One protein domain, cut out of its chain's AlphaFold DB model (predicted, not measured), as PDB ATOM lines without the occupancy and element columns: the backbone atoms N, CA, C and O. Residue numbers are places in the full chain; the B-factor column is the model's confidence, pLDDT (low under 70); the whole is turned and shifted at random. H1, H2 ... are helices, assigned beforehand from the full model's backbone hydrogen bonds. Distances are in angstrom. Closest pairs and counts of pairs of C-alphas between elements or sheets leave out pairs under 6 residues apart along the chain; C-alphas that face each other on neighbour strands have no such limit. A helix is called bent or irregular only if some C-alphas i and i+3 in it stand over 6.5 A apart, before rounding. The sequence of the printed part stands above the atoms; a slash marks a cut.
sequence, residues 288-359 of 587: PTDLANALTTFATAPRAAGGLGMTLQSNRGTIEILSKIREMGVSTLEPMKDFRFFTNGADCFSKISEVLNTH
ATOM      1  N   PRO A 288     159.997 196.086 253.237       87.12
ATOM      2  CA  PRO A 288     158.906 196.990 253.586       87.12
ATOM      3  C   PRO A 288     158.606 196.957 255.090       87.12
ATOM      4  O   PRO A 288     158.660 195.910 255.734       87.12
ATOM      5  N   THR A 289     158.276 198.116 255.670       83.81
ATOM      6  CA  THR A 289     158.094 198.229 257.133       83.81
ATOM      7  C   THR A 289     156.926 197.381 257.622       83.81
ATOM      8  O   THR A 289     157.046 196.693 258.633       83.81
ATOM      9  N   ASP A 290     155.822 197.386 256.879       85.62
ATOM     10  CA  ASP A 290     154.639 196.610 257.239       85.62
ATOM     11  C   ASP A 290     154.913 195.110 257.118       85.62
ATOM     12  O   ASP A 290     154.443 194.341 257.950       85.62
ATOM     13  N   LEU A 291     155.754 194.697 256.161       89.06
ATOM     14  CA  LEU A 291     156.199 193.311 256.042       89.06
ATOM     15  C   LEU A 291     157.085 192.886 257.225       89.06
ATOM     16  O   LEU A 291     156.892 191.803 257.774       89.06
ATOM     17  N   ALA A 292     158.013 193.737 257.671       87.56
ATOM     18  CA  ALA A 292     158.832 193.465 258.856       87.56
ATOM     19  C   ALA A 292     157.980 193.370 260.142       87.56
ATOM     20  O   ALA A 292     158.189 192.481 260.976       87.56
ATOM     21  N   ASN A 293     156.968 194.232 260.282       86.75
ATOM     22  CA  ASN A 293     156.006 194.175 261.388       86.75
ATOM     23  C   ASN A 293     155.117 192.925 261.307       86.75
ATOM     24  O   ASN A 293     154.839 192.294 262.329       86.75
ATOM     25  N   ALA A 294     154.699 192.540 260.100       88.19
ATOM     26  CA  ALA A 294     153.922 191.331 259.860       88.19
ATOM     27  C   ALA A 294     154.712 190.079 260.251       88.19
ATOM     28  O   ALA A 294     154.191 189.220 260.962       88.19
ATOM     29  N   LEU A 295     155.995 190.014 259.878       89.69
ATOM     30  CA  LEU A 295     156.892 188.947 260.310       89.69
ATOM     31  C   LEU A 295     157.035 188.915 261.834       89.69
ATOM     32  O   LEU A 295     156.966 187.846 262.428       89.69
ATOM     33  N   THR A 296     157.198 190.074 262.474       88.50
ATOM     34  CA  THR A 296     157.298 190.164 263.940       88.50
ATOM     35  C   THR A 296     156.020 189.678 264.620       88.50
ATOM     36  O   THR A 296     156.077 188.929 265.592       88.50
ATOM     37  N   THR A 297     154.859 190.039 264.073       87.88
ATOM     38  CA  THR A 297     153.548 189.587 264.562       87.88
ATOM     39  C   THR A 297     153.393 188.078 264.402       87.88
ATOM     40  O   THR A 297     152.958 187.413 265.332       87.88
ATOM     41  N   PHE A 298     153.778 187.521 263.253       90.12
ATOM     42  CA  PHE A 298     153.752 186.078 263.020       90.12
ATOM     43  C   PHE A 298     154.715 185.326 263.953       90.12
ATOM     44  O   PHE A 298     154.349 184.314 264.546       90.12
ATOM     45  N   ALA A 299     155.931 185.847 264.128       89.88
ATOM     46  CA  ALA A 299     156.940 185.238 264.983       89.88
ATOM     47  C   ALA A 299     156.516 185.217 266.459       89.88
ATOM     48  O   ALA A 299     156.715 184.217 267.138       89.88
ATOM     49  N   THR A 300     155.914 186.302 266.948       87.31
ATOM     50  CA  THR A 300     155.496 186.438 268.358       87.31
ATOM     51  C   THR A 300     154.110 185.888 268.655       87.31
ATOM     52  O   THR A 300     153.794 185.650 269.818       87.31
ATOM     53  N   ALA A 301     153.267 185.693 267.639       87.81
ATOM     54  CA  ALA A 301     151.946 185.126 267.843       87.81
ATOM     55  C   ALA A 301     152.051 183.709 268.437       87.81
ATOM     56  O   ALA A 301     152.923 182.946 268.004       87.81
ATOM     57  N   PRO A 302     151.158 183.348 269.380       88.50
ATOM     58  CA  PRO A 302     151.139 182.017 269.974       88.50
ATOM     59  C   PRO A 302     151.071 180.923 268.914       88.50
ATOM     60  O   PRO A 302     150.393 181.082 267.889       88.50
ATOM     61  N   ARG A 303     151.712 179.783 269.172       89.31
ATOM     62  CA  ARG A 303     151.622 178.618 268.277       89.31
ATOM     63  C   ARG A 303     150.188 178.121 268.159       89.31
ATOM     64  O   ARG A 303     149.757 177.779 267.060       89.31
ATOM     65  N   ALA A 304     149.415 178.197 269.245       89.38
ATOM     66  CA  ALA A 304     147.979 177.911 269.231       89.38
ATOM     67  C   ALA A 304     147.206 178.776 268.214       89.38
ATOM     68  O   ALA A 304     146.246 178.317 267.596       89.38
ATOM     69  N   ALA A 305     147.652 180.017 267.986       88.25
ATOM     70  CA  ALA A 305     147.074 180.946 267.016       88.25
ATOM     71  C   ALA A 305     147.675 180.814 265.597       88.25
ATOM     72  O   ALA A 305     147.318 181.588 264.705       88.25
ATOM     73  N   GLY A 306     148.581 179.854 265.375       87.94
ATOM     74  CA  GLY A 306     149.266 179.619 264.101       87.94
ATOM     75  C   GLY A 306     150.536 180.451 263.880       87.94
ATOM     76  O   GLY A 306     150.999 180.530 262.745       87.94
ATOM     77  N   GLY A 307     151.074 181.100 264.922       90.31
ATOM     78  CA  GLY A 307     152.374 181.782 264.888       90.31
ATOM     79  C   GLY A 307     153.545 180.881 265.295       90.31
ATOM     80  O   GLY A 307     153.409 179.659 265.359       90.31
ATOM     81  N   LEU A 308     154.709 181.474 265.590       89.06
ATOM     82  CA  LEU A 308     155.904 180.724 266.024       89.06
ATOM     83  C   LEU A 308     156.075 180.630 267.552       89.06
ATOM     84  O   LEU A 308     156.874 179.806 268.017       89.06
ATOM     85  N   GLY A 309     155.348 181.438 268.327       87.00
ATOM     86  CA  GLY A 309     155.445 181.486 269.792       87.00
ATOM     87  C   GLY A 309     156.788 182.017 270.304       87.00
ATOM     88  O   GLY A 309     157.277 181.590 271.346       87.00
ATOM     89  N   MET A 310     157.456 182.892 269.545       85.38
ATOM     90  CA  MET A 310     158.750 183.445 269.942       85.38
ATOM     91  C   MET A 310     158.583 184.567 270.967       85.38
ATOM     92  O   MET A 310     157.887 185.551 270.728       85.38
ATOM     93  N   THR A 311     159.319 184.479 272.071       81.75
ATOM     94  CA  THR A 311     159.492 185.589 273.011       81.75
ATOM     95  C   THR A 311     160.676 186.445 272.572       81.75
ATOM     96  O   THR A 311     161.795 185.938 272.490       81.75
ATOM     97  N   LEU A 312     160.442 187.728 272.294       77.38
ATOM     98  CA  LEU A 312     161.488 188.673 271.894       77.38
ATOM     99  C   LEU A 312     161.889 189.533 273.094       77.38
ATOM    100  O   LEU A 312     161.022 190.052 273.797       77.38
ATOM    101  N   GLN A 313     163.190 189.696 273.326       69.44
ATOM    102  CA  GLN A 313     163.695 190.545 274.411       69.44
ATOM    103  C   GLN A 313     163.700 192.033 274.038       69.44
ATOM    104  O   GLN A 313     163.627 192.895 274.913       69.44
ATOM    105  N   SER A 314     163.788 192.357 272.747       64.62
ATOM    106  CA  SER A 314     163.881 193.736 272.262       64.62
ATOM    107  C   SER A 314     162.576 194.255 271.638       64.62
ATOM    108  O   SER A 314     161.843 193.533 270.972       64.62
ATOM    109  N   ASN A 315     162.324 195.565 271.777       54.50
ATOM    110  CA  ASN A 315     161.090 196.257 271.347       54.50
ATOM    111  C   ASN A 315     160.756 196.171 269.837       54.50
ATOM    112  O   ASN A 315     159.684 196.608 269.422       54.50
ATOM    113  N   ARG A 316     161.672 195.673 268.995       60.28
ATOM    114  CA  ARG A 316     161.405 195.363 267.576       60.28
ATOM    115  C   ARG A 316     161.850 193.961 267.161       60.28
ATOM    116  O   ARG A 316     161.299 193.462 266.194       60.28
ATOM    117  N   GLY A 317     162.803 193.334 267.860       68.75
ATOM    118  CA  GLY A 317     163.120 191.901 267.793       68.75
ATOM    119  C   GLY A 317     163.423 191.275 266.426       68.75
ATOM    120  O   GLY A 317     163.672 190.075 266.367       68.75
ATOM    121  N   THR A 318     163.477 192.027 265.323       80.19
ATOM    122  CA  THR A 318     163.708 191.445 263.990       80.19
ATOM    123  C   THR A 318     165.093 190.827 263.862       80.19
ATOM    124  O   THR A 318     165.258 189.849 263.141       80.19
ATOM    125  N   ILE A 319     166.083 191.314 264.612       81.75
ATOM    126  CA  ILE A 319     167.404 190.683 264.702       81.75
ATOM    127  C   ILE A 319     167.372 189.313 265.397       81.75
ATOM    128  O   ILE A 319     168.056 188.388 264.963       81.75
ATOM    129  N   GLU A 320     166.552 189.161 266.439       81.50
ATOM    130  CA  GLU A 320     166.344 187.891 267.143       81.50
ATOM    131  C   GLU A 320     165.643 186.897 266.213       81.50
ATOM    132  O   GLU A 320     166.112 185.770 266.040       81.50
ATOM    133  N   ILE A 321     164.600 187.361 265.518       86.50
ATOM    134  CA  ILE A 321     163.892 186.595 264.486       86.50
ATOM    135  C   ILE A 321     164.869 186.135 263.398       86.50
ATOM    136  O   ILE A 321     164.932 184.948 263.093       86.50
ATOM    137  N   LEU A 322     165.688 187.038 262.857       86.81
ATOM    138  CA  LEU A 322     166.689 186.716 261.838       86.81
ATOM    139  C   LEU A 322     167.730 185.705 262.317       86.81
ATOM    140  O   LEU A 322     168.109 184.814 261.556       86.81
ATOM    141  N   SER A 323     168.191 185.822 263.563       82.12
ATOM    142  CA  SER A 323     169.140 184.863 264.134       82.12
ATOM    143  C   SER A 323     168.536 183.460 264.218       82.12
ATOM    144  O   SER A 323     169.176 182.492 263.816       82.12
ATOM    145  N   LYS A 324     167.262 183.355 264.616       84.50
ATOM    146  CA  LYS A 324     166.536 182.084 264.684       84.50
ATOM    147  C   LYS A 324     166.208 181.520 263.307       84.50
ATOM    148  O   LYS A 324     166.368 180.325 263.094       84.50
ATOM    149  N   ILE A 325     165.837 182.366 262.347       87.25
ATOM    150  CA  ILE A 325     165.651 181.955 260.947       87.25
ATOM    151  C   ILE A 325     166.964 181.441 260.354       87.25
ATOM    152  O   ILE A 325     166.951 180.476 259.599       87.25
ATOM    153  N   ARG A 326     168.112 182.042 260.690       85.12
ATOM    154  CA  ARG A 326     169.408 181.518 260.242       85.12
ATOM    155  C   ARG A 326     169.665 180.109 260.780       85.12
ATOM    156  O   ARG A 326     170.201 179.285 260.048       85.12
ATOM    157  N   GLU A 327     169.310 179.848 262.036       82.75
ATOM    158  CA  GLU A 327     169.484 178.535 262.672       82.75
ATOM    159  C   GLU A 327     168.527 177.476 262.102       82.75
ATOM    160  O   GLU A 327     168.945 176.348 261.854       82.75
ATOM    161  N   MET A 328     167.255 177.829 261.892       85.50
ATOM    162  CA  MET A 328     166.197 176.872 261.536       85.50
ATOM    163  C   MET A 328     165.879 176.807 260.031       85.50
ATOM    164  O   MET A 328     165.243 175.859 259.576       85.50
ATOM    165  N   GLY A 329     166.323 177.796 259.253       87.12
ATOM    166  CA  GLY A 329     166.032 177.949 257.828       87.12
ATOM    167  C   GLY A 329     164.769 178.769 257.536       87.12
ATOM    168  O   GLY A 329     163.850 178.864 258.341       87.12
ATOM    169  N   VAL A 330     164.698 179.348 256.332       87.50
ATOM    170  CA  VAL A 330     163.568 180.194 255.882       87.50
ATOM    171  C   VAL A 330     162.245 179.417 255.808       87.50
ATOM    172  O   VAL A 330     161.174 180.003 255.953       87.50
ATOM    173  N   SER A 331     162.300 178.092 255.649       87.88
ATOM    174  CA  SER A 331     161.123 177.214 255.623       87.88
ATOM    175  C   SER A 331     160.291 177.269 256.905       87.88
ATOM    176  O   SER A 331     159.097 177.001 256.850       87.88
ATOM    177  N   THR A 332     160.854 177.685 258.047       87.94
ATOM    178  CA  THR A 332     160.053 177.878 259.269       87.94
ATOM    179  C   THR A 332     159.025 178.995 259.144       87.94
ATOM    180  O   THR A 332     158.111 179.070 259.957       87.94
ATOM    181  N   LEU A 333     159.164 179.874 258.150       90.94
ATOM    182  CA  LEU A 333     158.195 180.927 257.869       90.94
ATOM    183  C   LEU A 333     157.049 180.459 256.974       90.94
ATOM    184  O   LEU A 333     156.111 181.219 256.769       90.94
ATOM    185  N   GLU A 334     157.089 179.237 256.439       91.94
ATOM    186  CA  GLU A 334     156.051 178.731 255.537       91.94
ATOM    187  C   GLU A 334     154.621 178.813 256.104       91.94
ATOM    188  O   GLU A 334     153.737 179.241 255.356       91.94
ATOM    189  N   PRO A 335     154.369 178.547 257.405       91.81
ATOM    190  CA  PRO A 335     153.037 178.715 257.991       91.81
ATOM    191  C   PRO A 335     152.498 180.156 257.934       91.81
ATOM    192  O   PRO A 335     151.299 180.370 258.094       91.81
ATOM    193  N   MET A 336     153.343 181.155 257.646       91.56
ATOM    194  CA  MET A 336     152.916 182.541 257.432       91.56
ATOM    195  C   MET A 336     151.951 182.678 256.244       91.56
ATOM    196  O   MET A 336     151.132 183.598 256.240       91.56
ATOM    197  N   LYS A 337     152.005 181.762 255.260       91.62
ATOM    198  CA  LYS A 337     151.088 181.743 254.105       91.62
ATOM    199  C   LYS A 337     149.624 181.685 254.540       91.62
ATOM    200  O   LYS A 337     148.803 182.439 254.020       91.62
ATOM    201  N   ASP A 338     149.346 180.837 255.527       89.62
ATOM    202  CA  ASP A 338     148.003 180.524 256.019       89.62
ATOM    203  C   ASP A 338     147.683 181.235 257.343       89.62
ATOM    204  O   ASP A 338     146.645 180.998 257.971       89.62
ATOM    205  N   PHE A 339     148.566 182.133 257.787       89.69
ATOM    206  CA  PHE A 339     148.397 182.844 259.042       89.69
ATOM    207  C   PHE A 339     147.199 183.793 258.962       89.69
ATOM    208  O   PHE A 339     147.228 184.836 258.306       89.69
ATOM    209  N   ARG A 340     146.129 183.438 259.687       85.00
ATOM    210  CA  ARG A 340     144.791 184.042 259.563       85.00
ATOM    211  C   ARG A 340     144.727 185.546 259.852       85.00
ATOM    212  O   ARG A 340     143.666 186.124 259.658       85.00
ATOM    213  N   PHE A 341     145.791 186.182 260.348       84.69
ATOM    214  CA  PHE A 341     145.864 187.634 260.583       84.69
ATOM    215  C   PHE A 341     145.990 188.463 259.306       84.69
ATOM    216  O   PHE A 341     145.499 189.594 259.271       84.69
ATOM    217  N   PHE A 342     146.631 187.918 258.272       88.25
ATOM    218  CA  PHE A 342     146.906 188.655 257.046       88.25
ATOM    219  C   PHE A 342     145.949 188.234 255.938       88.25
ATOM    220  O   PHE A 342     145.634 187.056 255.775       88.25
ATOM    221  N   THR A 343     145.466 189.200 255.160       86.69
ATOM    222  CA  THR A 343     144.695 188.901 253.940       86.69
ATOM    223  C   THR A 343     145.594 188.341 252.838       86.69
ATOM    224  O   THR A 343     145.159 187.490 252.071       86.69
ATOM    225  N   ASN A 344     146.851 188.785 252.799       90.06
ATOM    226  CA  ASN A 344     147.855 188.472 251.786       90.06
ATOM    227  C   ASN A 344     149.065 187.710 252.366       90.06
ATOM    228  O   ASN A 344     150.216 188.012 252.045       90.06
ATOM    229  N   GLY A 345     148.819 186.722 253.238       90.31
ATOM    230  CA  GLY A 345     149.871 185.934 253.903       90.31
ATOM    231  C   GLY A 345     150.825 185.226 252.930       90.31
ATOM    232  O   GLY A 345     152.041 185.248 253.125       90.31
ATOM    233  N   ALA A 346     150.301 184.676 251.831       92.81
ATOM    234  CA  ALA A 346     151.109 184.040 250.789       92.81
ATOM    235  C   ALA A 346     152.086 185.017 250.105       92.81
ATOM    236  O   ALA A 346     153.262 184.689 249.931       92.81
ATOM    237  N   ASP A 347     151.630 186.232 249.780       93.19
ATOM    238  CA  ASP A 347     152.477 187.276 249.191       93.19
ATOM    239  C   ASP A 347     153.538 187.753 250.187       93.19
ATOM    240  O   ASP A 347     154.700 187.936 249.819       93.19
ATOM    241  N   CYS A 348     153.166 187.882 251.467       92.06
ATOM    242  CA  CYS A 348     154.105 188.204 252.542       92.06
ATOM    243  C   CYS A 348     155.214 187.150 252.646       92.06
ATOM    244  O   CYS A 348     156.392 187.509 252.677       92.06
ATOM    245  N   PHE A 349     154.855 185.862 252.646       93.50
ATOM    246  CA  PHE A 349     155.823 184.766 252.682       93.50
ATOM    247  C   PHE A 349     156.740 184.765 251.452       93.50
ATOM    248  O   PHE A 349     157.956 184.613 251.582       93.50
ATOM    249  N   SER A 350     156.171 184.948 250.258       93.69
ATOM    250  CA  SER A 350     156.941 185.022 249.014       93.69
ATOM    251  C   SER A 350     157.969 186.154 249.080       93.69
ATOM    252  O   SER A 350     159.163 185.930 248.866       93.69
ATOM    253  N   LYS A 351     157.531 187.352 249.492       92.50
ATOM    254  CA  LYS A 351     158.393 188.533 249.559       92.50
ATOM    255  C   LYS A 351     159.469 188.423 250.634       92.50
ATOM    256  O   LYS A 351     160.621 188.762 250.373       92.50
ATOM    257  N   ILE A 352     159.135 187.936 251.831       91.44
ATOM    258  CA  ILE A 352     160.139 187.776 252.893       91.44
ATOM    259  C   ILE A 352     161.159 186.693 252.528       91.44
ATOM    260  O   ILE A 352     162.351 186.874 252.768       91.44
ATOM    261  N   SER A 353     160.720 185.615 251.874       91.06
ATOM    262  CA  SER A 353     161.610 184.561 251.384       91.06
ATOM    263  C   SER A 353     162.539 185.070 250.285       91.06
ATOM    264  O   SER A 353     163.727 184.758 250.304       91.06
ATOM    265  N   GLU A 354     162.042 185.881 249.348       90.69
ATOM    266  CA  GLU A 354     162.868 186.551 248.334       90.69
ATOM    267  C   GLU A 354     163.963 187.398 248.999       90.69
ATOM    268  O   GLU A 354     165.147 187.246 248.690       90.69
ATOM    269  N   VAL A 355     163.578 188.243 249.960       88.75
ATOM    270  CA  VAL A 355     164.491 189.136 250.685       88.75
ATOM    271  C   VAL A 355     165.559 188.341 251.448       88.75
ATOM    272  O   VAL A 355     166.747 188.645 251.332       88.75
ATOM    273  N   LEU A 356     165.165 187.287 252.171       87.69
ATOM    274  CA  LEU A 356     166.067 186.435 252.960       87.69
ATOM    275  C   LEU A 356     167.006 185.565 252.115       87.69
ATOM    276  O   LEU A 356     168.090 185.228 252.582       87.69
ATOM    277  N   ASN A 357     166.611 185.202 250.892       85.56
ATOM    278  CA  ASN A 357     167.457 184.426 249.981       85.56
ATOM    279  C   ASN A 357     168.385 185.309 249.135       85.56
ATOM    280  O   ASN A 357     169.467 184.870 248.746       85.56
ATOM    281  N   THR A 358     167.982 186.548 248.848       82.62
ATOM    282  CA  THR A 358     168.769 187.481 248.023       82.62
ATOM    283  C   THR A 358     169.825 188.214 248.846       82.62
ATOM    284  O   THR A 358     170.930 188.476 248.364       82.62
ATOM    285  N   HIS A 359     169.516 188.531 250.105       78.00
ATOM    286  CA  HIS A 359     170.436 189.202 251.014       78.00
ATOM    287  C   HIS A 359     171.015 188.224 252.032       78.00
ATOM    288  O   HIS A 359     170.318 187.404 252.617       78.00
TER     289      HIS A 359
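AT A GLANCE: This is residues 288 to 359 of the 587 residues of an uncharacterized protein of Oscillospiraceae bacterium (UniProt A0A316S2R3). A helical hairpin, H3 and H4 side by side, makes one side of this small domain, and H1 is set crosswise to it, touching H4 near H1's first residues. H2 packs at a slant on H1, and a long loop, residues 301 to 317, leads from H1 round to H2. The printed part has 72 residues, with four named helices in the order H1, H2, H3, H4 and no named strand: all helix. It is compact, with a radius of gyration of the C-alphas of 11.1 A, and rounded, spanning 30 by 28 by 22 A.

HOW THE PARTS SIT: H1, residues 289 to 300, touches H2, residues 318 to 328, the same way at a steep tilt of 59 degrees; their closest C-alphas, of Thr 296 and Thr 318, are 6.5 A apart. H3, residues 330 to 338, and H4, residues 345 to 358, form a helical hairpin and touch, opposite ways at a shallow tilt of 17 degrees; their closest C-alphas, of Lys 337 and Ala 346, are 4.0 A apart. With residues 291 to 294 alone, H1 only just touches H4, with 3 pairs of C-alphas within 8 A, about perpendicular at 78 degrees; the closest are Leu 291 and Cys 348, 6.5 A. H1 and H3 are close but not clearly touching, the C-alphas of Phe 298 and Met 336 being closest at 6.7 A. H2 and H4 are apart. The helix packing is mostly crossed, but only just: 1 of 3 touching pairs is at a shallow tilt. Every O i to N i+4 pair is within hydrogen-bond range in H1, H2 and H4; H3 has 0 of 5, but 5 of 6 O i to N i+3 pairs.

IN THESE COORDINATES: H1 begins at C-alpha 289 (158.094, 198.229, 257.133) and is 16.5 A long; H2 is 15.0 A. H3, 15.6 A, is irregular: C-alphas 332 and 335 are 7.2 A apart. H4, 19.9 A, ends at C-alpha 358 (168.769, 187.481, 248.023).

THE WHOLE: The C-alphas farthest apart, of Ala 304 and Thr 358, are 31.2 A from each other. The printed part has no cut. The link H1 to H2 is long, H2 to H3 tight, H3 to H4 short. The mean pLDDT of the printed part is 86.0, with residues 313 to 317 under 70.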